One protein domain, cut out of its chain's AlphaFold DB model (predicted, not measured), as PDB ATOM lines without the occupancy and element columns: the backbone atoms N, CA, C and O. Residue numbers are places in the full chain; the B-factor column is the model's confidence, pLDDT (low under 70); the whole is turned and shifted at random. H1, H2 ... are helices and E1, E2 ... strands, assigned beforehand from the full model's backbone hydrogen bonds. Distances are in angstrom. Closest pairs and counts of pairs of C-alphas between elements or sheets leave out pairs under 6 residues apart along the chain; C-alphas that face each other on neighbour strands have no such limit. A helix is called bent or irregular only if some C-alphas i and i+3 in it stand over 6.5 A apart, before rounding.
ATOM      1  N   ASP A  23     247.452 253.934 265.709       42.59
ATOM      2  CA  ASP A  23     247.634 254.072 264.262       42.59
ATOM      3  C   ASP A  23     246.505 253.392 263.465       42.59
ATOM      4  O   ASP A  23     246.034 253.961 262.482       42.59
ATOM      5  N   ASP A  24     245.987 252.246 263.931       41.38
ATOM      6  CA  ASP A  24     244.808 251.585 263.340       41.38
ATOM      7  C   ASP A  24     243.543 252.457 263.479       41.38
ATOM      8  O   ASP A  24     242.682 252.473 262.601       41.38
ATOM      9  N   ILE A  25     243.438 253.209 264.582       42.03
ATOM     10  CA  ILE A  25     242.319 254.122 264.863       42.03
ATOM     11  C   ILE A  25     242.424 255.400 264.017       42.03
ATOM     12  O   ILE A  25     241.412 255.894 263.523       42.03
ATOM     13  N   TYR A  26     243.633 255.932 263.812       41.75
ATOM     14  CA  TYR A  26     243.843 257.109 262.962       41.75
ATOM     15  C   TYR A  26     243.731 256.804 261.466       41.75
ATOM     16  O   TYR A  26     243.264 257.667 260.724       41.75
ATOM     17  N   ALA A  27     244.087 255.592 261.029       41.19
ATOM     18  CA  ALA A  27     243.789 255.121 259.677       41.19
ATOM     19  C   ALA A  27     242.267 255.087 259.435       41.19
ATOM     20  O   ALA A  27     241.796 255.700 258.481       41.19
ATOM     21  N   ALA A  28     241.498 254.518 260.378       41.00
ATOM     22  CA  ALA A  28     240.031 254.465 260.338       41.00
ATOM     23  C   ALA A  28     239.337 255.838 260.330       41.00
ATOM     24  O   ALA A  28     238.282 256.002 259.724       41.00
ATOM     25  N   ALA A  29     239.900 256.831 261.020       41.75
ATOM     26  CA  ALA A  29     239.275 258.144 261.193       41.75
ATOM     27  C   ALA A  29     239.451 259.100 259.991       41.75
ATOM     28  O   ALA A  29     238.896 260.197 260.004       41.75
ATOM     29  N   GLY A  30     240.236 258.726 258.971       42.06
ATOM     30  CA  GLY A  30     240.619 259.605 257.853       42.06
ATOM     31  C   GLY A  30     239.829 259.428 256.547       42.06
ATOM     32  O   GLY A  30     240.159 260.065 255.537       42.06
ATOM     33  N   ASN A  31     238.825 258.547 256.515       56.84
ATOM     34  CA  ASN A  31     238.089 258.206 255.301       56.84
ATOM     35  C   ASN A  31     236.592 258.033 255.575       56.84
ATOM     36  O   ASN A  31     236.199 257.119 256.289       56.84
ATOM     37  N   ASP A  32     235.766 258.856 254.927       57.38
ATOM     38  CA  ASP A  32     234.301 258.835 255.070       57.38
ATOM     39  C   ASP A  32     233.656 257.480 254.698       57.38
ATOM     40  O   ASP A  32     232.498 257.245 255.034       57.38
ATOM     41  N   TYR A  33     234.391 256.595 254.007       64.25
ATOM     42  CA  TYR A  33     233.920 255.276 253.563       64.25
ATOM     43  C   TYR A  33     234.600 254.092 254.262       64.25
ATOM     44  O   TYR A  33     234.186 252.955 254.041       64.25
ATOM     45  N   GLU A  34     235.656 254.309 255.053       68.25
ATOM     46  CA  GLU A  34     236.390 253.199 255.669       68.25
ATOM     47  C   GLU A  34     235.616 252.669 256.869       68.25
ATOM     48  O   GLU A  34     235.525 253.288 257.927       68.25
ATOM     49  N   THR A  35     235.013 251.505 256.678       76.31
ATOM     50  CA  THR A  35     234.189 250.858 257.690       76.31
ATOM     51  C   THR A  35     234.429 249.357 257.679       76.31
ATOM     52  O   THR A  35     234.972 248.790 256.726       76.31
ATOM     53  N   LEU A  36     234.033 248.699 258.766       81.50
ATOM     54  CA  LEU A  36     233.987 247.247 258.795       81.50
ATOM     55  C   LEU A  36     232.965 246.764 257.769       81.50
ATOM     56  O   LEU A  36     231.876 247.315 257.648       81.50
ATOM     57  N   ILE A  37     233.319 245.709 257.052       86.81
ATOM     58  CA  ILE A  37     232.433 244.972 256.162       86.81
ATOM     59  C   ILE A  37     232.044 243.650 256.802       86.81
ATOM     60  O   ILE A  37     230.900 243.238 256.661       86.81
ATOM     61  N   THR A  38     232.953 242.960 257.493       84.75
ATOM     62  CA  THR A  38     232.633 241.664 258.107       84.75
ATOM     63  C   THR A  38     232.366 241.779 259.605       84.75
ATOM     64  O   THR A  38     232.779 242.723 260.272       84.75
ATOM     65  N   ASN A  39     231.655 240.787 260.150       80.94
ATOM     66  CA  ASN A  39     231.296 240.708 261.570       80.94
ATOM     67  C   ASN A  39     230.373 241.837 262.084       80.94
ATOM     68  O   ASN A  39     230.350 242.133 263.277       80.94
ATOM     69  N   ILE A  40     229.583 242.416 261.185       79.31
ATOM     70  CA  ILE A  40     228.584 243.461 261.443       79.31
ATOM     71  C   ILE A  40     227.251 243.111 260.772       79.31
ATOM     72  O   ILE A  40     227.219 242.237 259.895       79.31
ATOM     73  N   GLU A  41     226.165 243.788 261.153       81.62
ATOM     74  CA  GLU A  41     224.883 243.631 260.465       81.62
ATOM     75  C   GLU A  41     224.950 244.149 259.027       81.62
ATOM     76  O   GLU A  41     225.487 245.213 258.729       81.62
ATOM     77  N   ALA A  42     224.345 243.366 258.140       73.31
ATOM     78  CA  ALA A  42     224.117 243.645 256.732       73.31
ATOM     79  C   ALA A  42     223.727 245.102 256.396       73.31
ATOM     80  O   ALA A  42     224.249 245.678 255.440       73.31
ATOM     81  N   GLY A  43     222.801 245.680 257.160       63.97
ATOM     82  CA  GLY A  43     222.209 246.989 256.891       63.97
ATOM     83  C   GLY A  43     223.102 248.181 257.217       63.97
ATOM     84  O   GLY A  43     222.833 249.269 256.718       63.97
ATOM     85  N   ASP A  44     224.159 247.990 258.007       64.38
ATOM     86  CA  ASP A  44     224.872 249.122 258.604       64.38
ATOM     87  C   ASP A  44     225.927 249.732 257.674       64.38
ATOM     88  O   ASP A  44     226.183 250.928 257.757       64.38
ATOM     89  N   ASN A  45     226.534 248.949 256.769       65.69
ATOM     90  CA  ASN A  45     227.739 249.398 256.050       65.69
ATOM     91  C   ASN A  45     227.804 249.052 254.560       65.69
ATOM     92  O   ASN A  45     228.727 249.497 253.875       65.69
ATOM     93  N   PHE A  46     226.831 248.319 254.009       72.94
ATOM     94  CA  PHE A  46     226.817 248.083 252.561       72.94
ATOM     95  C   PHE A  46     226.653 249.391 251.765       72.94
ATOM     96  O   PHE A  46     227.175 249.511 250.659       72.94
ATOM     97  N   GLN A  47     226.031 250.409 252.370       80.62
ATOM     98  CA  GLN A  47     225.931 251.746 251.789       80.62
ATOM     99  C   GLN A  47     227.309 252.347 251.465       80.62
ATOM    100  O   GLN A  47     227.466 252.922 250.397       80.62
ATOM    101  N   ALA A  48     228.331 252.143 252.306       83.56
ATOM    102  CA  ALA A  48     229.680 252.655 252.045       83.56
ATOM    103  C   ALA A  48     230.316 252.021 250.793       83.56
ATOM    104  O   ALA A  48     231.016 252.695 250.035       83.56
ATOM    105  N   VAL A  49     230.041 250.733 250.543       88.56
ATOM    106  CA  VAL A  49     230.470 250.031 249.322       88.56
ATOM    107  C   VAL A  49     229.778 250.636 248.103       88.56
ATOM    108  O   VAL A  49     230.448 250.987 247.132       88.56
ATOM    109  N   SER A  50     228.453 250.791 248.161       89.19
ATOM    110  CA  SER A  50     227.666 251.403 247.088       89.19
ATOM    111  C   SER A  50     228.102 252.841 246.799       89.19
ATOM    112  O   SER A  50     228.365 253.174 245.646       89.19
ATOM    113  N   ASP A  51     228.246 253.679 247.825       88.62
ATOM    114  CA  ASP A  51     228.621 255.088 247.684       88.62
ATOM    115  C   ASP A  51     230.005 255.251 247.054       88.62
ATOM    116  O   ASP A  51     230.195 256.110 246.186       88.62
ATOM    117  N   LEU A  52     230.973 254.409 247.436       88.62
ATOM    118  CA  LEU A  52     232.292 254.447 246.815       88.62
ATOM    119  C   LEU A  52     232.237 254.014 245.344       88.62
ATOM    120  O   LEU A  52     232.916 254.622 244.516       88.62
ATOM    121  N   LEU A  53     231.420 253.014 244.995       91.00
ATOM    122  CA  LEU A  53     231.231 252.589 243.602       91.00
ATOM    123  C   LEU A  53     230.607 253.700 242.751       91.00
ATOM    124  O   LEU A  53     231.136 254.007 241.681       91.00
ATOM    125  N   TYR A  54     229.577 254.372 243.271       89.75
ATOM    126  CA  TYR A  54     228.993 255.555 242.636       89.75
ATOM    127  C   TYR A  54     230.028 256.662 242.436       89.75
ATOM    128  O   TYR A  54     230.130 257.233 241.349       89.75
ATOM    129  N   LYS A  55     230.858 256.930 243.450       85.81
ATOM    130  CA  LYS A  55     231.910 257.952 243.379       85.81
ATOM    131  C   LYS A  55     232.980 257.648 242.327       85.81
ATOM    132  O   LYS A  55     233.535 258.584 241.758       85.81
ATOM    133  N   ILE A  56     233.263 256.373 242.052       85.00
ATOM    134  CA  ILE A  56     234.189 255.968 240.979       85.00
ATOM    135  C   ILE A  56     233.498 255.772 239.617       85.00
ATOM    136  O   ILE A  56     234.128 255.260 238.696       85.00
ATOM    137  N   GLY A  57     232.245 256.217 239.468       86.88
ATOM    138  CA  GLY A  57     231.531 256.271 238.186       86.88
ATOM    139  C   GLY A  57     230.763 255.001 237.810       86.88
ATOM    140  O   GLY A  57     230.358 254.850 236.655       86.88
ATOM    141  N   LEU A  58     230.563 254.085 238.761       91.25
ATOM    142  CA  LEU A  58     229.808 252.850 238.564       91.25
ATOM    143  C   LEU A  58     228.421 252.959 239.211       91.25
ATOM    144  O   LEU A  58     228.300 253.372 240.360       91.25
ATOM    145  N   VAL A  59     227.374 252.540 238.507       92.31
ATOM    146  CA  VAL A  59     225.984 252.562 238.990       92.31
ATOM    147  C   VAL A  59     225.418 251.152 239.113       92.31
ATOM    148  O   VAL A  59     225.818 250.273 238.349       92.31
ATOM    149  N   ASP A  60     224.504 250.922 240.063       90.69
ATOM    150  CA  ASP A  60     223.850 249.614 240.222       90.69
ATOM    151  C   ASP A  60     223.044 249.254 238.963       90.69
ATOM    152  O   ASP A  60     222.201 250.019 238.490       90.69
ATOM    153  N   ASP A  61     223.311 248.073 238.412       90.94
ATOM    154  CA  ASP A  61     222.533 247.479 237.333       90.94
ATOM    155  C   ASP A  61     221.344 246.743 237.949       90.94
ATOM    156  O   ASP A  61     221.389 245.539 238.223       90.94
ATOM    157  N   GLU A  62     220.250 247.477 238.151       81.62
ATOM    158  CA  GLU A  62     219.052 246.942 238.799       81.62
ATOM    159  C   GLU A  62     218.436 245.740 238.065       81.62
ATOM    160  O   GLU A  62     217.677 244.976 238.666       81.62
ATOM    161  N   SER A  63     218.781 245.536 236.787       81.50
ATOM    162  CA  SER A  63     218.333 244.385 235.997       81.50
ATOM    163  C   SER A  63     219.043 243.076 236.367       81.50
ATOM    164  O   SER A  63     218.548 241.994 236.051       81.50
ATOM    165  N   TYR A  64     220.178 243.157 237.069       77.56
ATOM    166  CA  TYR A  64     220.981 242.011 237.499       77.56
ATOM    167  C   TYR A  64     220.599 241.483 238.894       77.56
ATOM    168  O   TYR A  64     221.220 240.541 239.391       77.56
ATOM    169  N   LYS A  65     219.578 242.051 239.549       62.97
ATOM    170  CA  LYS A  65     219.163 241.633 240.896       62.97
ATOM    171  C   LYS A  65     218.791 240.142 240.903       62.97
ATOM    172  O   LYS A  65     217.796 239.720 240.316       62.97
ATOM    173  N   THR A  66     219.607 239.325 241.571       63.09
ATOM    174  CA  THR A  66     219.272 237.922 241.845       63.09
ATOM    175  C   THR A  66     218.061 237.845 242.771       63.09
ATOM    176  O   THR A  66     217.792 238.797 243.504       63.09
ATOM    177  N   ASN A  67     217.357 236.705 242.797       72.56
ATOM    178  CA  ASN A  67     216.348 236.450 243.831       72.56
ATOM    179  C   ASN A  67     216.928 236.807 245.203       72.56
ATOM    180  O   ASN A  67     218.032 236.374 245.533       72.56
ATOM    181  N   PHE A  68     216.195 237.616 245.966       73.50
ATOM    182  CA  PHE A  68     216.661 238.116 247.249       73.50
ATOM    183  C   PHE A  68     216.946 236.944 248.202       73.50
ATOM    184  O   PHE A  68     216.023 236.314 248.718       73.50
ATOM    185  N   ASP A  69     218.226 236.661 248.443       83.75
ATOM    186  CA  ASP A  69     218.694 235.732 249.471       83.75
ATOM    187  C   ASP A  69     219.447 236.525 250.533       83.75
ATOM    188  O   ASP A  69     220.577 236.977 250.340       83.75
ATOM    189  N   VAL A  70     218.806 236.698 251.687       82.50
ATOM    190  CA  VAL A  70     219.329 237.474 252.818       82.50
ATOM    191  C   VAL A  70     220.745 237.044 253.245       82.50
ATOM    192  O   VAL A  70     221.472 237.848 253.816       82.50
ATOM    193  N   LEU A  71     221.159 235.803 252.962       88.94
ATOM    194  CA  LEU A  71     222.495 235.293 253.276       88.94
ATOM    195  C   LEU A  71     223.469 235.357 252.095       88.94
ATOM    196  O   LEU A  71     224.673 235.310 252.327       88.94
ATOM    197  N   ASN A  72     222.988 235.474 250.857       89.31
ATOM    198  CA  ASN A  72     223.817 235.532 249.653       89.31
ATOM    199  C   ASN A  72     223.224 236.527 248.654       89.31
ATOM    200  O   ASN A  72     222.377 236.205 247.827       89.31
ATOM    201  N   GLN A  73     223.705 237.756 248.714       86.94
ATOM    202  CA  GLN A  73     223.340 238.813 247.781       86.94
ATOM    203  C   GLN A  73     224.430 238.996 246.734       86.94
ATOM    204  O   GLN A  73     225.631 238.902 247.023       86.94
ATOM    205  N   LYS A  74     223.981 239.263 245.511       90.50
ATOM    206  CA  LYS A  74     224.825 239.548 244.362       90.50
ATOM    207  C   LYS A  74     224.340 240.824 243.705       90.50
ATOM    208  O   LYS A  74     223.145 240.980 243.466       90.50
ATOM    209  N   TRP A  75     225.287 241.685 243.375       90.19
ATOM    210  CA  TRP A  75     225.043 242.931 242.664       90.19
ATOM    211  C   TRP A  75     226.010 243.057 241.502       90.19
ATOM    212  O   TRP A  75     227.095 242.466 241.501       90.19
ATOM    213  N   LYS A  76     225.616 243.848 240.515       93.31
ATOM    214  CA  LYS A  76     226.461 244.212 239.390       93.31
ATOM    215  C   LYS A  76     226.394 245.716 239.259       93.31
ATOM    216  O   LYS A  76     225.315 246.273 239.160       93.31
ATOM    217  N   TYR A  77     227.555 246.339 239.230       93.69
ATOM    218  CA  TYR A  77     227.703 247.758 238.992       93.69
ATOM    219  C   TYR A  77     228.338 247.955 237.621       93.69
ATOM    220  O   TYR A  77     229.275 247.238 237.256       93.69
ATOM    221  N   VAL A  78     227.812 248.898 236.851       93.62
ATOM    222  CA  VAL A  78     228.232 249.180 235.476       93.62
ATOM    223  C   VAL A  78     228.669 250.627 235.343       93.62
ATOM    224  O   VAL A  78     228.095 251.519 235.958       93.62
ATOM    225  N   GLU A  79     229.692 250.867 234.537       89.69
ATOM    226  CA  GLU A  79     230.163 252.219 234.248       89.69
ATOM    227  C   GLU A  79     229.109 253.029 233.494       89.69
ATOM    228  O   GLU A  79     228.551 252.582 232.487       89.69
ATOM    229  N   GLN A  80     228.864 254.252 233.964       81.06
ATOM    230  CA  GLN A  80     227.952 255.171 233.301       81.06
ATOM    231  C   GLN A  80     228.647 255.868 232.122       81.06
ATOM    232  O   GLN A  80     229.252 256.932 232.259       81.06
ATOM    233  N   ILE A  81     228.526 255.296 230.924       75.88
ATOM    234  CA  ILE A  81     229.058 255.915 229.703       75.88
ATOM    235  C   ILE A  81     228.172 257.100 229.306       75.88
ATOM    236  O   ILE A  81     227.042 256.927 228.854       75.88
ATOM    237  N   ALA A  89     232.849 249.323 231.742       87.75
ATOM    238  CA  ALA A  89     233.465 248.562 232.810       87.75
ATOM    239  C   ALA A  89     232.403 247.977 233.755       87.75
ATOM    240  O   ALA A  89     231.303 248.523 233.904       87.75
ATOM    241  N   VAL A  90     232.724 246.847 234.388       92.56
ATOM    242  CA  VAL A  90     231.786 246.137 235.272       92.56
ATOM    243  C   VAL A  90     232.475 245.698 236.557       92.56
ATOM    244  O   VAL A  90     233.587 245.172 236.532       92.56
ATOM    245  N   VAL A  91     231.772 245.856 237.681       94.81
ATOM    246  CA  VAL A  91     232.139 245.279 238.976       94.81
ATOM    247  C   VAL A  91     231.000 244.402 239.476       94.81
ATOM    248  O   VAL A  91     229.875 244.853 239.669       94.81
ATOM    249  N   TYR A  92     231.297 243.133 239.707       95.06
ATOM    250  CA  TYR A  92     230.415 242.190 240.373       95.06
ATOM    251  C   TYR A  92     230.731 242.171 241.857       95.06
ATOM    252  O   TYR A  92     231.892 242.038 242.244       95.06
ATOM    253  N   ILE A  93     229.689 242.241 242.675       93.50
ATOM    254  CA  ILE A  93     229.785 242.113 244.121       93.50
ATOM    255  C   ILE A  93     229.037 240.864 244.536       93.50
ATOM    256  O   ILE A  93     227.907 240.627 244.110       93.50
ATOM    257  N   HIS A  94     229.655 240.082 245.402       92.69
ATOM    258  CA  HIS A  94     229.023 238.957 246.054       92.69
ATOM    259  C   HIS A  94     229.371 238.997 247.528       92.69
ATOM    260  O   HIS A  94     230.543 238.959 247.887       92.69
ATOM    261  N   TRP A  95     228.365 239.055 248.387       90.00
ATOM    262  CA  TRP A  95     228.594 238.868 249.813       90.00
ATOM    263  C   TRP A  95     228.069 237.504 250.268       90.00
ATOM    264  O   TRP A  95     227.234 236.872 249.615       90.00
ATOM    265  N   SER A  96     228.545 237.044 251.414       91.69
ATOM    266  CA  SER A  96     228.009 235.866 252.082       91.69
ATOM    267  C   SER A  96     227.868 236.160 253.561       91.69
ATOM    268  O   SER A  96     228.783 236.702 254.189       91.69
ATOM    269  N   GLY A  97     226.731 235.788 254.132       91.69
ATOM    270  CA  GLY A  97     226.380 236.069 255.512       91.69
ATOM    271  C   GLY A  97     225.924 234.837 256.281       91.69
ATOM    272  O   GLY A  97     225.687 233.761 255.736       91.69
ATOM    273  N   LYS A  98     225.776 235.015 257.592       91.56
ATOM    274  CA  LYS A  98     225.208 234.014 258.498       91.56
ATOM    275  C   LYS A  98     224.245 234.669 259.473       91.56
ATOM    276  O   LYS A  98     224.431 235.817 259.870       91.56
ATOM    277  N   ARG A  99     223.252 233.913 259.937       91.38
ATOM    278  CA  ARG A  99     222.456 234.345 261.089       91.38
ATOM    279  C   ARG A  99     223.269 234.173 262.366       91.38
ATOM    280  O   ARG A  99     223.903 233.137 262.567       91.38
ATOM    281  N   ALA A 100     223.221 235.174 263.231       86.00
ATOM    282  CA  ALA A 100     223.849 235.139 264.540       86.00
ATOM    283  C   ALA A 100     222.820 235.494 265.612       86.00
ATOM    284  O   ALA A 100     221.948 236.337 265.411       86.00
ATOM    285  N   LYS A 101     222.905 234.827 266.763       86.56
ATOM    286  CA  LYS A 101     222.011 235.104 267.887       86.56
ATOM    287  C   LYS A 101     222.266 236.523 268.402       86.56
ATOM    288  O   LYS A 101     223.412 236.870 268.658       86.56
ATOM    289  N   GLY A 102     221.195 237.291 268.596       84.38
ATOM    290  CA  GLY A 102     221.263 238.674 269.082       84.38
ATOM    291  C   GLY A 102     221.321 239.735 267.983       84.38
ATOM    292  O   GLY A 102     221.264 240.910 268.315       84.38
ATOM    293  N   TYR A 103     221.373 239.325 266.714       82.19
ATOM    294  CA  TYR A 103     221.357 240.214 265.556       82.19
ATOM    295  C   TYR A 103     220.015 240.098 264.827       82.19
ATOM    296  O   TYR A 103     219.462 238.999 264.700       82.19
ATOM    297  N   VAL A 104     219.477 241.234 264.387       84.88
ATOM    298  CA  VAL A 104     218.211 241.321 263.645       84.88
ATOM    299  C   VAL A 104     218.444 240.949 262.185       84.88
ATOM    300  O   VAL A 104     217.635 240.232 261.589       84.88
ATOM    301  N   GLN A 105     219.571 241.387 261.625       85.56
ATOM    302  CA  GLN A 105     219.980 241.068 260.262       85.56
ATOM    303  C   GLN A 105     221.122 240.040 260.236       85.56
ATOM    304  O   GLN A 105     221.776 239.791 261.253       85.56
ATOM    305  N   PRO A 106     221.382 239.388 259.089       87.94
ATOM    306  CA  PRO A 106     222.557 238.545 258.945       87.94
ATOM    307  C   PRO A 106     223.841 239.331 259.165       87.94
ATOM    308  O   PRO A 106     223.956 240.497 258.790       87.94
ATOM    309  N   ILE A 107     224.826 238.636 259.719       88.00
ATOM    310  CA  ILE A 107     226.185 239.132 259.802       88.00
ATOM    311  C   ILE A 107     226.914 238.768 258.521       88.00
ATOM    312  O   ILE A 107     226.938 237.593 258.137       88.00
ATOM    313  N   ILE A 108     227.567 239.747 257.910       89.19
ATOM    314  CA  ILE A 108     228.423 239.532 256.744       89.19
ATOM    315  C   ILE A 108     229.680 238.773 257.182       89.19
ATOM    316  O   ILE A 108     230.363 239.137 258.140       89.19
ATOM    317  N   THR A 109     229.995 237.695 256.475       90.50
ATOM    318  CA  THR A 109     231.173 236.846 256.730       90.50
ATOM    319  C   THR A 109     232.232 236.968 255.648       90.50
ATOM    320  O   THR A 109     233.415 236.765 255.919       90.50
ATOM    321  N   LYS A 110     231.806 237.305 254.429       92.94
ATOM    322  CA  LYS A 110     232.676 237.460 253.274       92.94
ATOM    323  C   LYS A 110     232.090 238.482 252.310       92.94
ATOM    324  O   LYS A 110     230.882 238.474 252.085       92.94
ATOM    325  N   LEU A 111     232.946 239.298 251.711       93.75
ATOM    326  CA  LEU A 111     232.623 240.134 250.557       93.75
ATOM    327  C   LEU A 111     233.619 239.832 249.436       93.75
ATOM    328  O   LEU A 111     234.816 239.705 249.674       93.75
ATOM    329  N   GLU A 112     233.131 239.706 248.213       95.88
ATOM    330  CA  GLU A 112     233.926 239.514 247.010       95.88
ATOM    331  C   GLU A 112     233.574 240.612 246.014       95.88
ATOM    332  O   GLU A 112     232.398 240.812 245.714       95.88
ATOM    333  N   LEU A 113     234.588 241.291 245.482       96.31
ATOM    334  CA  LEU A 113     234.444 242.211 244.358       96.31
ATOM    335  C   LEU A 113     235.294 241.683 243.208       96.31
ATOM    336  O   LEU A 113     236.462 241.367 243.414       96.31
ATOM    337  N   LEU A 114     234.724 241.574 242.015       96.81
ATOM    338  CA  LEU A 114     235.406 241.115 240.806       96.81
ATOM    339  C   LEU A 114     235.097 242.075 239.665       96.81
ATOM    340  O   LEU A 114     233.937 242.396 239.441       96.81
ATOM    341  N   GLY A 115     236.104 242.479 238.909       94.38
ATOM    342  CA  GLY A 115     235.886 243.349 237.764       94.38
ATOM    343  C   GLY A 115     237.182 243.791 237.119       94.38
ATOM    344  O   GLY A 115     238.253 243.238 237.390       94.38
ATOM    345  N   ASP A 116     237.076 244.821 236.287       88.50
ATOM    346  CA  ASP A 116     238.223 245.402 235.600       88.50
ATOM    347  C   ASP A 116     239.273 245.889 236.603       88.50
ATOM    348  O   ASP A 116     238.959 246.576 237.581       88.50
ATOM    349  N   THR A 117     240.535 245.523 236.355       87.00
ATOM    350  CA  THR A 117     241.649 245.745 237.289       87.00
ATOM    351  C   THR A 117     241.738 247.189 237.772       87.00
ATOM    352  O   THR A 117     241.932 247.421 238.960       87.00
ATOM    353  N   GLU A 118     241.549 248.160 236.879       84.75
ATOM    354  CA  GLU A 118     241.603 249.579 237.226       84.75
ATOM    355  C   GLU A 118     240.571 249.956 238.299       84.75
ATOM    356  O   GLU A 118     240.924 250.576 239.303       84.75
ATOM    357  N   ASN A 119     239.312 249.553 238.128       86.38
ATOM    358  CA  ASN A 119     238.234 249.908 239.050       86.38
ATOM    359  C   ASN A 119     238.335 249.151 240.372       86.38
ATOM    360  O   ASN A 119     238.092 249.725 241.432       86.38
ATOM    361  N   ILE A 120     238.768 247.892 240.326       89.81
ATOM    362  CA  ILE A 120     239.009 247.096 241.528       89.81
ATOM    363  C   ILE A 120     240.167 247.680 242.349       89.81
ATOM    364  O   ILE A 120     240.030 247.848 243.560       89.81
ATOM    365  N   ILE A 121     241.276 248.072 241.712       86.75
ATOM    366  CA  ILE A 121     242.387 248.746 242.398       86.75
ATOM    367  C   ILE A 121     241.936 250.095 242.966       86.75
ATOM    368  O   ILE A 121     242.192 250.371 244.138       86.75
ATOM    369  N   LYS A 122     241.224 250.919 242.180       85.19
ATOM    370  CA  LYS A 122     240.675 252.200 242.657       85.19
ATOM    371  C   LYS A 122     239.798 252.002 243.889       85.19
ATOM    372  O   LYS A 122     239.989 252.724 244.866       85.19
ATOM    373  N   PHE A 123     238.886 251.030 243.872       88.88
ATOM    374  CA  PHE A 123     238.052 250.716 245.029       88.88
ATOM    375  C   PHE A 123     238.919 250.333 246.234       88.88
ATOM    376  O   PHE A 123     238.793 250.929 247.297       88.88
ATOM    377  N   TYR A 124     239.858 249.400 246.058       87.75
ATOM    378  CA  TYR A 124     240.699 248.898 247.145       87.75
ATOM    379  C   TYR A 124     241.533 249.992 247.829       87.75
ATOM    380  O   TYR A 124     241.557 250.083 249.057       87.75
ATOM    381  N   VAL A 125     242.188 250.846 247.035       82.06
ATOM    382  CA  VAL A 125     242.985 251.982 247.529       82.06
ATOM    383  C   VAL A 125     242.106 252.948 248.310       82.06
ATOM    384  O   VAL A 125     242.487 253.392 249.390       82.06
ATOM    385  N   ASN A 126     240.936 253.289 247.764       82.62
ATOM    386  CA  ASN A 126     240.067 254.295 248.360       82.62
ATOM    387  C   ASN A 126     239.284 253.778 249.566       82.62
ATOM    388  O   ASN A 126     238.853 254.610 250.357       82.62
ATOM    389  N   PHE A 127     239.109 252.462 249.708       86.19
ATOM    390  CA  PHE A 127     238.380 251.869 250.825       86.19
ATOM    391  C   PHE A 127     239.302 251.468 251.984       86.19
ATOM    392  O   PHE A 127     239.010 251.833 253.113       86.19
ATOM    393  N   TRP A 128     240.410 250.760 251.721       83.50
ATOM    394  CA  TRP A 128     241.236 250.161 252.787       83.50
ATOM    395  C   TRP A 128     242.679 250.646 252.845       83.50
ATOM    396  O   TRP A 128     243.318 250.515 253.881       83.50
ATOM    397  N   SER A 129     243.265 251.075 251.723       74.44
ATOM    398  CA  SER A 129     244.727 251.033 251.629       74.44
ATOM    399  C   SER A 129     245.345 252.155 250.811       74.44
ATOM    400  O   SER A 129     246.134 251.947 249.886       74.44
ATOM    401  N   ARG A 130     245.007 253.388 251.200       67.56
ATOM    402  CA  ARG A 130     245.534 254.626 250.599       67.56
ATOM    403  C   ARG A 130     247.065 254.725 250.642       67.56
ATOM    404  O   ARG A 130     247.640 255.482 249.868       67.56
ATOM    405  N   ALA A 131     247.715 253.969 251.528       66.19
ATOM    406  CA  ALA A 131     249.164 253.965 251.714       66.19
ATOM    407  C   ALA A 131     249.920 252.956 250.826       66.19
ATOM    408  O   ALA A 131     251.151 252.951 250.838       66.19
ATOM    409  N   ILE A 132     249.236 252.099 250.057       68.56
ATOM    410  CA  ILE A 132     249.926 251.123 249.204       68.56
ATOM    411  C   ILE A 132     250.560 251.799 247.989       68.56
ATOM    412  O   ILE A 132     249.896 252.470 247.197       68.56
ATOM    413  N   ASN A 133     251.846 251.513 247.773       69.19
ATOM    414  CA  ASN A 133     252.525 251.839 246.528       69.19
ATOM    415  C   ASN A 133     252.187 250.813 245.433       69.19
ATOM    416  O   ASN A 133     252.867 249.803 245.265       69.19
ATOM    417  N   PHE A 134     251.155 251.100 244.640       69.94
ATOM    418  CA  PHE A 134     250.731 250.223 243.543       69.94
ATOM    419  C   PHE A 134     251.736 250.091 242.392       69.94
ATOM    420  O   PHE A 134     251.573 249.208 241.557       69.94
ATOM    421  N   LYS A 135     252.788 250.920 242.346       70.38
ATOM    422  CA  LYS A 135     253.843 250.804 241.325       70.38
ATOM    423  C   LYS A 135     254.666 249.523 241.461       70.38
ATOM    424  O   LYS A 135     255.209 249.058 240.465       70.38
ATOM    425  N   ASP A 136     254.746 248.975 242.672       68.75
ATOM    426  CA  ASP A 136     255.560 247.792 242.963       68.75
ATOM    427  C   ASP A 136     254.762 246.485 242.821       68.75
ATOM    428  O   ASP A 136     255.357 245.410 242.779       68.75
ATOM    429  N   ILE A 137     253.430 246.580 242.709       73.12
ATOM    430  CA  ILE A 137     252.522 245.433 242.624       73.12
ATOM    431  C   ILE A 137     252.459 244.927 241.187       73.12
ATOM    432  O   ILE A 137     252.143 245.673 240.256       73.12
ATOM    433  N   LYS A 138     252.707 243.631 241.003       77.81
ATOM    434  CA  LYS A 138     252.704 242.985 239.686       77.81
ATOM    435  C   LYS A 138     251.431 242.172 239.449       77.81
ATOM    436  O   LYS A 138     250.851 241.626 240.388       77.81
ATOM    437  N   PRO A 139     251.011 242.004 238.182       81.19
ATOM    438  CA  PRO A 139     250.007 241.006 237.839       81.19
ATOM    439  C   PRO A 139     250.413 239.614 238.346       81.19
ATOM    440  O   PRO A 139     251.552 239.188 238.172       81.19
ATOM    441  N   GLY A 140     249.467 238.907 238.957       78.31
ATOM    442  CA  GLY A 140     249.672 237.627 239.634       78.31
ATOM    443  C   GLY A 140     249.954 237.747 241.135       78.31
ATOM    444  O   GLY A 140     249.904 236.734 241.830       78.31
ATOM    445  N   GLU A 141     250.209 238.948 241.658       82.12
ATOM    446  CA  GLU A 141     250.426 239.155 243.091       82.12
ATOM    447  C   GLU A 141     249.107 239.332 243.849       82.12
ATOM    448  O   GLU A 141     248.094 239.805 243.321       82.12
ATOM    449  N   THR A 142     249.129 238.933 245.122       88.31
ATOM    450  CA  THR A 142     248.058 239.223 246.072       88.31
ATOM    451  C   THR A 142     248.590 240.138 247.157       88.31
ATOM    452  O   THR A 142     249.604 239.840 247.785       88.31
ATOM    453  N   VAL A 143     247.882 241.237 247.382       87.25
ATOM    454  CA  VAL A 143     248.194 242.219 248.413       87.25
ATOM    455  C   VAL A 143     247.090 242.227 249.444       87.25
ATOM    456  O   VAL A 143     245.911 242.133 249.119       87.25
ATOM    457  N   THR A 144     247.473 242.308 250.709       88.62
ATOM    458  CA  THR A 144     246.545 242.205 251.829       88.62
ATOM    459  C   THR A 144     246.644 243.431 252.703       88.62
ATOM    460  O   THR A 144     247.744 243.825 253.086       88.62
ATOM    461  N   THR A 145     245.497 243.969 253.086       86.38
ATOM    462  CA  THR A 145     245.389 245.059 254.051       86.38
ATOM    463  C   THR A 145     244.461 244.602 255.152       86.38
ATOM    464  O   THR A 145     243.436 243.968 254.890       86.38
ATOM    465  N   ARG A 146     244.840 244.893 256.392       83.19
ATOM    466  CA  ARG A 146     244.002 244.636 257.551       83.19
ATOM    467  C   ARG A 146     243.387 245.949 258.002       83.19
ATOM    468  O   ARG A 146     244.112 246.914 258.205       83.19
ATOM    469  N   PHE A 147     242.079 245.935 258.212       79.25
ATOM    470  CA  PHE A 147     241.347 247.025 258.832       79.25
ATOM    471  C   PHE A 147     240.554 246.468 260.009       79.25
ATOM    472  O   PHE A 147     239.574 245.748 259.829       79.25
ATOM    473  N   LEU A 148     241.003 246.747 261.233       81.69
ATOM    474  CA  LEU A 148     240.415 246.201 262.456       81.69
ATOM    475  C   LEU A 148     240.297 244.653 262.419       81.69
ATOM    476  O   LEU A 148     241.299 243.928 262.516       81.69
ATOM    477  N   SER A 149     239.068 244.133 262.300       80.94
ATOM    478  CA  SER A 149     238.766 242.707 262.173       80.94
ATOM    479  C   SER A 149     238.701 242.202 260.737       80.94
ATOM    480  O   SER A 149     238.693 240.984 260.571       80.94
ATOM    481  N   ASP A 150     238.689 243.076 259.736       85.44
ATOM    482  CA  ASP A 150     238.655 242.708 258.324       85.44
ATOM    483  C   ASP A 150     240.061 242.502 257.768       85.44
ATOM    484  O   ASP A 150     241.001 243.234 258.080       85.44
ATOM    485  N   VAL A 151     240.192 241.508 256.897       88.56
ATOM    486  CA  VAL A 151     241.340 241.340 256.011       88.56
ATOM    487  C   VAL A 151     240.823 241.411 254.585       88.56
ATOM    488  O   VAL A 151     240.050 240.550 254.163       88.56
ATOM    489  N   ALA A 152     241.254 242.438 253.858       91.88
ATOM    490  CA  ALA A 152     240.959 242.636 252.449       91.88
ATOM    491  C   ALA A 152     242.159 242.176 251.611       91.88
ATOM    492  O   ALA A 152     243.222 242.803 251.624       91.88
ATOM    493  N   ALA A 153     241.987 241.085 250.872       92.81
ATOM    494  CA  ALA A 153     242.971 240.535 249.950       92.81
ATOM    495  C   ALA A 153     242.623 240.932 248.510       92.81
ATOM    496  O   ALA A 153     241.592 240.520 247.983       92.81
ATOM    497  N   LEU A 154     243.482 241.726 247.880       92.50
ATOM    498  CA  LEU A 154     243.424 242.094 246.473       92.50
ATOM    499  C   LEU A 154     244.333 241.172 245.663       92.50
ATOM    500  O   LEU A 154     245.549 241.239 245.800       92.50
ATOM    501  N   SER A 155     243.759 240.371 244.777       93.31
ATOM    502  CA  SER A 155     244.492 239.609 243.766       93.31
ATOM    503  C   SER A 155     244.457 240.352 242.432       93.31
ATOM    504  O   SER A 155     243.382 240.537 241.851       93.31
ATOM    505  N   VAL A 156     245.630 240.761 241.937       88.19
ATOM    506  CA  VAL A 156     245.768 241.443 240.643       88.19
ATOM    507  C   VAL A 156     245.883 240.394 239.543       88.19
ATOM    508  O   VAL A 156     246.867 239.663 239.484       88.19
ATOM    509  N   GLY A 157     244.885 240.269 238.669       84.12
ATOM    510  CA  GLY A 157     244.903 239.232 237.634       84.12
ATOM    511  C   GLY A 157     245.771 239.588 236.428       84.12
ATOM    512  O   GLY A 157     246.018 240.750 236.108       84.12
ATOM    513  N   THR A 158     246.217 238.554 235.714       86.00
ATOM    514  CA  THR A 158     247.024 238.670 234.485       86.00
ATOM    515  C   THR A 158     246.185 238.899 233.225       86.00
ATOM    516  O   THR A 158     246.729 239.175 232.161       86.00
ATOM    517  N   ASN A 159     244.860 238.800 233.334       86.69
ATOM    518  CA  ASN A 159     243.894 238.901 232.236       86.69
ATOM    519  C   ASN A 159     243.134 240.242 232.212       86.69
ATOM    520  O   ASN A 159     242.092 240.340 231.568       86.69
ATOM    521  N   GLY A 160     243.609 241.254 232.945       83.31
ATOM    522  CA  GLY A 160     242.934 242.552 233.059       83.31
ATOM    523  C   GLY A 160     241.721 242.566 234.000       83.31
ATOM    524  O   GLY A 160     241.045 243.588 234.087       83.31
ATOM    525  N   GLN A 161     241.455 241.470 234.714       91.75
ATOM    526  CA  GLN A 161     240.477 241.413 235.801       91.75
ATOM    527  C   GLN A 161     241.200 241.277 237.138       91.75
ATOM    528  O   GLN A 161     242.218 240.598 237.225       91.75
ATOM    529  N   SER A 162     240.666 241.874 238.194       92.25
ATOM    530  CA  SER A 162     241.184 241.716 239.555       92.25
ATOM    531  C   SER A 162     240.060 241.389 240.519       92.25
ATOM    532  O   SER A 162     238.882 241.600 240.222       92.25
ATOM    533  N   LYS A 163     240.423 240.849 241.682       96.88
ATOM    534  CA  LYS A 163     239.457 240.425 242.690       96.88
ATOM    535  C   LYS A 163     239.857 240.915 244.068       96.88
ATOM    536  O   LYS A 163     241.009 240.766 244.455       96.88
ATOM    537  N   ILE A 164     238.891 241.417 244.823       95.81
ATOM    538  CA  ILE A 164     239.022 241.651 246.258       95.81
ATOM    539  C   ILE A 164     238.222 240.580 246.979       95.81
ATOM    540  O   ILE A 164     237.085 240.289 246.605       95.81
ATOM    541  N   VAL A 165     238.810 240.000 248.016       96.31
ATOM    542  CA  VAL A 165     238.122 239.145 248.977       96.31
ATOM    543  C   VAL A 165     238.324 239.738 250.359       96.31
ATOM    544  O   VAL A 165     239.454 239.865 250.818       96.31
ATOM    545  N   VAL A 166     237.226 240.086 251.017       93.56
ATOM    546  CA  VAL A 166     237.211 240.561 252.399       93.56
ATOM    547  C   VAL A 166     236.656 239.456 253.278       93.56
ATOM    548  O   VAL A 166     235.574 238.931 253.011       93.56
ATOM    549  N   THR A 167     237.391 239.100 254.322       91.81
ATOM    550  CA  THR A 167     236.988 238.114 255.331       91.81
ATOM    551  C   THR A 167     237.355 238.610 256.718       91.81
ATOM    552  O   THR A 167     238.197 239.496 256.860       91.81
ATOM    553  N   THR A 168     236.810 237.977 257.756       84.94
ATOM    554  CA  THR A 168     237.317 238.212 259.110       84.94
ATOM    555  C   THR A 168     238.779 237.754 259.211       84.94
ATOM    556  O   THR A 168     239.174 236.746 258.619       84.94
ATOM    557  N   SER A 169     239.590 238.445 260.008       76.44
ATOM    558  CA  SER A 169     240.987 238.073 260.274       76.44
ATOM    559  C   SER A 169     241.107 236.656 260.832       76.44
ATOM    560  O   SER A 169     241.996 235.903 260.443       76.44
ATOM    561  N   LYS A 170     240.157 236.249 261.680       77.56
ATOM    562  CA  LYS A 170     240.073 234.883 262.207       77.56
ATOM    563  C   LYS A 170     239.914 233.837 261.106       77.56
ATOM    564  O   LYS A 170     240.385 232.720 261.290       77.56
ATOM    565  N   ASP A 171     239.204 234.149 260.030       74.62
ATOM    566  CA  ASP A 171     238.947 233.199 258.948       74.62
ATOM    567  C   ASP A 171     240.011 233.259 257.845       74.62
ATOM    568  O   ASP A 171     240.191 232.267 257.151       74.62
ATOM    569  N   TYR A 172     240.752 234.366 257.730       72.75
ATOM    570  CA  TYR A 172     241.841 234.514 256.762       72.75
ATOM    571  C   TYR A 172     243.110 233.719 257.125       72.75
ATOM    572  O   TYR A 172     243.760 233.164 256.246       72.75
ATOM    573  N   TYR A 173     243.485 233.663 258.409       67.88
ATOM    574  CA  TYR A 173     244.741 233.039 258.869       67.88
ATOM    575  C   TYR A 173     244.603 231.564 259.303       67.88
ATOM    576  O   TYR A 173     245.416 231.079 260.090       67.88
ATOM    577  N   LYS A 174     243.560 230.865 258.849       57.69
ATOM    578  CA  LYS A 174     243.350 229.427 259.092       57.69
ATOM    579  C   LYS A 174     243.747 228.613 257.872       57.69
ATOM    580  O   LYS A 174     244.257 227.495 258.092       57.69
TER     581      LYS A 174
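Overview. This is residues 23 to 81 and 89 to 174 of the 174 residues of an uncharacterized protein of Chryseobacterium lathyri (UniProt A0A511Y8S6). One twisted sheet of seven strands curls round helix H3, while the longer helix H2 covers the part of the same face by E1 to E4. Two short helices lie near the end of the sheet's E5 side: H4 on the opposite face, and H1, which only grazes the sheet. The printed part has 145 residues, with four named helices and seven named strands in the order H1, H2, E1, E2, E3, E4, H3, E5, E6, E7, H4. The sheet's order is E1, E2, E3, E4, E7, E6, E5, antiparallel throughout, and the class is mixed, helices and strands. The whole is compact, with a radius of gyration of the C-alphas of 14.9 A and spans of 44 by 40 by 30 A.

Along the chain. H1, residues 23 to 28, begins at C-alpha 23 (247.634, 254.072, 264.262). H2, residues 42 to 55, is 21.1 A long and irregular: C-alphas 44 and 47 are 7.4 A apart. E1 is residues 58 to 60, and E2, residues 74 to 79, is 17.1 A long. E3, residues 90 to 98, and E4, residues 107 to 116, are 27.0 A and 27.7 A long; C-alpha 107 is at (226.185, 239.132, 259.802). H3, residues 117 to 127, is 15.2 A long. E5, residues 142 to 147, E6, residues 150 to 156, and E7, residues 161 to 168, are 16.4 A, 19.1 A and 23.7 A long. H4, residues 169 to 172, ends at C-alpha 172 (241.841, 234.514, 256.762).

Arrangement. E1 and E5 are the edge strands. The hairpin E3 and E4 has N 94 and O 112 within hydrogen-bond range at 2.9 A, and E4 and E7 have N 164 and O 113 at 2.8 A. E5, E6 and E7 form a meander, each strand the antiparallel neighbour of the one before; N 153 and O 165 are 2.8 A apart. H2 and H3 lie on the same face of the sheet, making two layers with it. The closest C-alphas of H3 and E7 are those of Thr 117 and Ser 162, 4.6 A apart. H2 touches H3 with residues 52 to 53 alone, at a steep tilt of 57 degrees, opposite ways; the closest C-alphas, of Leu 52 and Phe 123, are 7.1 A apart. H4 is on the opposite face, at a height over the sheet of 7.5 A. H1 and H3 have every O i to N i+4 pair within hydrogen-bond range; H2 has 6 of 10, and H4 is too short for such a pair.

Size, cuts and confidence. The two C-alphas farthest apart, of Gly 102 and Lys 135, are 44.5 A apart. Residues 82 to 88 are not printed, and C-alphas 81 and 89 across the cut are 9.1 A apart. The links H1 to H2, E1 to E2 and H3 to E5 are long. The mean pLDDT of the printed part is 81.4; 25 residues are under 70, among them residues 23 to 34 and 130 to 134.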